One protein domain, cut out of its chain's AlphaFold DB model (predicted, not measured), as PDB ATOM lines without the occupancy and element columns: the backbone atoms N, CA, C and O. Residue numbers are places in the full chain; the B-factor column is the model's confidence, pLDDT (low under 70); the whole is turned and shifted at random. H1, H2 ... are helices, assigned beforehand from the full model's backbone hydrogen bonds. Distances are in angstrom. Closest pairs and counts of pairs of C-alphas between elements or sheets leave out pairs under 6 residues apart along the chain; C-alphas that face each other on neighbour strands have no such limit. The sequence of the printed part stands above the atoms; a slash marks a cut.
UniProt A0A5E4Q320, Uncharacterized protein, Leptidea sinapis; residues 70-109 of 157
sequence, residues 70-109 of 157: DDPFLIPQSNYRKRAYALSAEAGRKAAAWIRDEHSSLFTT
ATOM      1  N   ASP A  70      90.613 134.513 103.657       92.62
ATOM      2  CA  ASP A  70      90.401 135.393 102.503       92.62
ATOM      3  C   ASP A  70      91.309 135.001 101.322       92.62
ATOM      4  O   ASP A  70      92.063 135.797 100.773       92.62
ATOM      5  N   ASP A  71      91.293 133.711 100.987       93.19
ATOM      6  CA  ASP A  71      92.013 133.127  99.857       93.19
ATOM      7  C   ASP A  71      90.978 132.511  98.902       93.19
ATOM      8  O   ASP A  71      90.172 131.681  99.347       93.19
ATOM      9  N   PRO A  72      90.989 132.857  97.598       92.31
ATOM     10  CA  PRO A  72      90.087 132.282  96.602       92.31
ATOM     11  C   PRO A  72      89.954 130.754  96.657       92.31
ATOM     12  O   PRO A  72      88.866 130.228  96.415       92.31
ATOM     13  N   PHE A  73      91.027 130.032  96.992       93.62
ATOM     14  CA  PHE A  73      91.000 128.573  97.084       93.62
ATOM     15  C   PHE A  73      90.305 128.063  98.358       93.62
ATOM     16  O   PHE A  73      89.652 127.017  98.340       93.62
ATOM     17  N   LEU A  74      90.418 128.800  99.465       94.06
ATOM     18  CA  LEU A  74      89.927 128.385 100.784       94.06
ATOM     19  C   LEU A  74      88.506 128.881 101.090       94.06
ATOM     20  O   LEU A  74      87.863 128.356 102.004       94.06
ATOM     21  N   ILE A  75      87.978 129.838 100.321       95.06
ATOM     22  CA  ILE A  75      86.614 130.352 100.495       95.06
ATOM     23  C   ILE A  75      85.576 129.313 100.015       95.06
ATOM     24  O   ILE A  75      85.510 128.973  98.827       95.06
ATOM     25  N   PRO A  76      84.681 128.815 100.894       95.31
ATOM     26  CA  PRO A  76      83.722 127.779 100.527       95.31
ATOM     27  C   PRO A  76      82.544 128.327  99.707       95.31
ATOM     28  O   PRO A  76      81.646 128.996 100.221       95.31
ATOM     29  N   GLN A  77      82.488 127.918  98.438       92.62
ATOM     30  CA  GLN A  77      81.473 128.350  97.467       92.62
ATOM     31  C   GLN A  77      80.090 127.682  97.633       92.62
ATOM     32  O   GLN A  77      79.084 128.204  97.166       92.62
ATOM     33  N   SER A  78      80.001 126.522  98.300       95.12
ATOM     34  CA  SER A  78      78.747 125.762  98.452       95.12
ATOM     35  C   SER A  78      78.409 125.477  99.915       95.12
ATOM     36  O   SER A  78      79.292 125.353 100.763       95.12
ATOM     37  N   ASN A  79      77.121 125.314 100.231       95.06
ATOM     38  CA  ASN A  79      76.675 125.039 101.604       95.06
ATOM     39  C   ASN A  79      77.232 123.722 102.165       95.06
ATOM     40  O   ASN A  79      77.531 123.642 103.355       95.06
ATOM     41  N   TYR A  80      77.424 122.709 101.316       96.94
ATOM     42  CA  TYR A  80      78.096 121.471 101.711       96.94
ATOM     43  C   TYR A  80      79.537 121.738 102.167       96.94
ATOM     44  O   TYR A  80      79.916 121.327 103.263       96.94
ATOM     45  N   ARG A  81      80.306 122.516 101.389       95.44
ATOM     46  CA  ARG A  81      81.681 122.902 101.747       95.44
ATOM     47  C   ARG A  81      81.737 123.755 103.011       95.44
ATOM     48  O   ARG A  81      82.610 123.531 103.837       95.44
ATOM     49  N   LYS A  82      80.775 124.662 103.218       95.62
ATOM     50  CA  LYS A  82      80.664 125.453 104.460       95.62
ATOM     51  C   LYS A  82      80.528 124.559 105.699       95.62
ATOM     52  O   LYS A  82      81.170 124.824 106.712       95.62
ATOM     53  N   ARG A  83      79.709 123.500 105.619       96.50
ATOM     54  CA  ARG A  83      79.547 122.522 106.710       96.50
ATOM     55  C   ARG A  83      80.804 121.687 106.919       96.50
ATOM     56  O   ARG A  83      81.242 121.551 108.054       96.50
ATOM     57  N   ALA A  84      81.391 121.174 105.838       96.75
ATOM     58  CA  ALA A  84      82.623 120.393 105.908       96.75
ATOM     59  C   ALA A  84      83.774 121.202 106.529       96.75
ATOM     60  O   ALA A  84      84.423 120.718 107.444       96.75
ATOM     61  N   TYR A  85      83.958 122.462 106.114       96.00
ATOM     62  CA  TYR A  85      84.965 123.363 106.683       96.00
ATOM     63  C   TYR A  85      84.777 123.548 108.194       96.00
ATOM     64  O   TYR A  85      85.729 123.416 108.959       96.00
ATOM     65  N   ALA A  86      83.540 123.805 108.635       95.56
ATOM     66  CA  ALA A  86      83.235 123.956 110.056       95.56
ATOM     67  C   ALA A  86      83.537 122.673 110.848       95.56
ATOM     68  O   ALA A  86      84.178 122.742 111.892       95.56
ATOM     69  N   LEU A  87      83.136 121.504 110.335       97.25
ATOM     70  CA  LEU A  87      83.408 120.214 110.977       97.25
ATOM     71  C   LEU A  87      84.911 119.937 111.092       97.25
ATOM     72  O   LEU A  87      85.373 119.557 112.165       97.25
ATOM     73  N   SER A  88      85.676 120.177 110.024       96.75
ATOM     74  CA  SER A  88      87.131 119.999 110.030       96.75
ATOM     75  C   SER A  88      87.823 120.942 111.018       96.75
ATOM     76  O   SER A  88      88.709 120.511 111.752       96.75
ATOM     77  N   ALA A  89      87.395 122.208 111.095       96.12
ATOM     78  CA  ALA A  89      87.957 123.180 112.033       96.12
ATOM     79  C   ALA A  89      87.674 122.811 113.501       96.12
ATOM     80  O   ALA A  89      88.566 122.905 114.345       96.12
ATOM     81  N   GLU A  90      86.455 122.360 113.819       97.12
ATOM     82  CA  GLU A  90      86.112 121.867 115.161       97.12
ATOM     83  C   GLU A  90      86.877 120.583 115.512       97.12
ATOM     84  O   GLU A  90      87.365 120.440 116.634       97.12
ATOM     85  N   ALA A  91      87.016 119.656 114.560       98.19
ATOM     86  CA  ALA A  91      87.780 118.426 114.753       98.19
ATOM     87  C   ALA A  91      89.260 118.722 115.036       98.19
ATOM     88  O   ALA A  91      89.815 118.183 115.992       98.19
ATOM     89  N   GLY A  92      89.872 119.637 114.277       97.81
ATOM     90  CA  GLY A  92      91.242 120.096 114.513       97.81
ATOM     91  C   GLY A  92      91.417 120.747 115.886       97.81
ATOM     92  O   GLY A  92      92.357 120.411 116.604       97.81
ATOM     93  N   ARG A  93      90.476 121.607 116.310       95.69
ATOM     94  CA  ARG A  93      90.496 122.210 117.656       95.69
ATOM     95  C   ARG A  93      90.416 121.161 118.767       95.69
ATOM     96  O   ARG A  93      91.155 121.259 119.743       95.69
ATOM     97  N   LYS A  94      89.567 120.140 118.615       95.94
ATOM     98  CA  LYS A  94      89.464 119.033 119.582       95.94
ATOM     99  C   LYS A  94      90.726 118.174 119.620       95.94
ATOM    100  O   LYS A  94      91.179 117.841 120.708       95.94
ATOM    101  N   ALA A  95      91.300 117.851 118.463       97.25
ATOM    102  CA  ALA A  95      92.544 117.091 118.380       97.25
ATOM    103  C   ALA A  95      93.708 117.851 119.034       97.25
ATOM    104  O   ALA A  95      94.434 117.283 119.842       97.25
ATOM    105  N   ALA A  96      93.839 119.154 118.764       94.00
ATOM    106  CA  ALA A  96      94.855 119.995 119.394       94.00
ATOM    107  C   ALA A  96      94.672 120.087 120.918       94.00
ATOM    108  O   ALA A  96      95.643 119.969 121.661       94.00
ATOM    109  N   ALA A  97      93.430 120.247 121.393       91.50
ATOM    110  CA  ALA A  97      93.134 120.239 122.823       91.50
ATOM    111  C   ALA A  97      93.495 118.895 123.476       91.50
ATOM    112  O   ALA A  97      94.068 118.890 124.560       91.50
ATOM    113  N   TRP A  98      93.220 117.774 122.802       92.62
ATOM    114  CA  TRP A  98      93.596 116.443 123.276       92.62
ATOM    115  C   TRP A  98      95.119 116.278 123.377       92.62
ATOM    116  O   TRP A  98      95.606 115.889 124.430       92.62
ATOM    117  N   ILE A  99      95.877 116.662 122.340       92.62
ATOM    118  CA  ILE A  99      97.353 116.612 122.355       92.62
ATOM    119  C   ILE A  99      97.921 117.463 123.497       92.62
ATOM    120  O   ILE A  99      98.855 117.047 124.180       92.62
ATOM    121  N   ARG A 100      97.362 118.659 123.710       88.19
ATOM    122  CA  ARG A 100      97.767 119.556 124.797       88.19
ATOM    123  C   ARG A 100      97.510 118.943 126.172       88.19
ATOM    124  O   ARG A 100      98.342 119.100 127.059       88.19
ATOM    125  N   ASP A 101      96.363 118.297 126.356       87.81
ATOM    126  CA  ASP A 101      96.006 117.672 127.629       87.81
ATOM    127  C   ASP A 101      96.891 116.429 127.893       87.81
ATOM    128  O   ASP A 101      97.402 116.277 129.002       87.81
ATOM    129  N   GLU A 102      97.162 115.610 126.868       91.00
ATOM    130  CA  GLU A 102      98.017 114.411 126.948       91.00
ATOM    131  C   GLU A 102      99.494 114.755 127.213       91.00
ATOM    132  O   GLU A 102     100.161 114.140 128.045       91.00
ATOM    133  N   HIS A 103     100.015 115.782 126.539       88.88
ATOM    134  CA  HIS A 103     101.410 116.213 126.646       88.88
ATOM    135  C   HIS A 103     101.542 117.587 127.307       88.88
ATOM    136  O   HIS A 103     102.287 118.452 126.844       88.88
ATOM    137  N   SER A 104     100.830 117.782 128.418       84.88
ATOM    138  CA  SER A 104     100.764 119.059 129.143       84.88
ATOM    139  C   SER A 104     102.130 119.633 129.543       84.88
ATOM    140  O   SER A 104     102.307 120.850 129.523       84.88
ATOM    141  N   SER A 105     103.119 118.776 129.819       86.00
ATOM    142  CA  SER A 105     104.487 119.180 130.172       86.00
ATOM    143  C   SER A 105     105.169 120.034 129.097       86.00
ATOM    144  O   SER A 105     105.940 120.935 129.438       86.00
ATOM    145  N   LEU A 106     104.845 119.821 127.816       86.38
ATOM    146  CA  LEU A 106     105.416 120.571 126.690       86.38
ATOM    147  C   LEU A 106     104.891 122.013 126.607       86.38
ATOM    148  O   LEU A 106     105.541 122.872 126.015       86.38
ATOM    149  N   PHE A 107     103.736 122.297 127.213       81.06
ATOM    150  CA  PHE A 107     103.031 123.579 127.106       81.06
ATOM    151  C   PHE A 107     103.211 124.479 128.341       81.06
ATOM    152  O   PHE A 107     102.408 125.377 128.585       81.06
ATOM    153  N   THR A 108     104.269 124.252 129.126       75.94
ATOM    154  CA  THR A 108     104.537 124.982 130.383       75.94
ATOM    155  C   THR A 108     105.226 126.339 130.161       75.94
ATOM    156  O   THR A 108     105.160 127.224 131.014       75.94
ATOM    157  N   THR A 109     105.889 126.533 129.017       72.31
ATOM    158  CA  THR A 109     106.695 127.731 128.738       72.31
ATOM    159  C   THR A 109     105.825 128.960 128.468       72.31
ATOM    160  O   THR A 109     105.066 128.992 127.500       72.31
TER     161      THR A 109
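This is residues 70 to 109 of the 157 residues of an uncharacterized protein of Leptidea sinapis (UniProt A0A5E4Q320). One long helix, H1, makes the length of the domain, and beyond each end of H1 the backbone turns off to the same side, as in a shallow bracket. At one end this is the stretch of residues 70 to 78, which has no named element; at the other it is the very short helix H2 with the last residues, 108 and 109. The printed part has 40 residues with two named helices, H1 then H2, and no named strand; the class is all helix. The whole is extended, with a radius of gyration of the C-alphas of 14.7 A, and the C-alphas span 41 by 18 by 8 A.

After residues 70 to 78 comes H1, residues 79 to 102, in which every pair of O i and N i+4 is within hydrogen-bond range. A tight link of one residue, His 103, joins it to H2, residues 104 to 107. H2 is too short for any such pair, but its one pair of O i and N i+3 is within range. H1 and H2 are close but not clearly touching: their closest C-alphas, those of Arg 100 and Phe 107, are 7.0 A apart.

The printed part begins with C-alpha 70 at (90.401, 135.393, 102.503). H1 runs 34.8 A from C-alpha 79 at (76.675, 125.039, 101.604) to C-alpha 102 at (98.017, 114.411, 126.948). H2, from Ser 104 to Phe 107, ends with C-alpha 107 at (103.031, 123.579, 127.106).

The two C-alphas farthest apart, those of Ser 78 and Ser 105, are 41.4 A from each other. Residues 77 to 83, of which 79 to 83 belong to H1, stand free. The printed part has no cut. Its mean pLDDT is 92.4, and no printed residue is under 70.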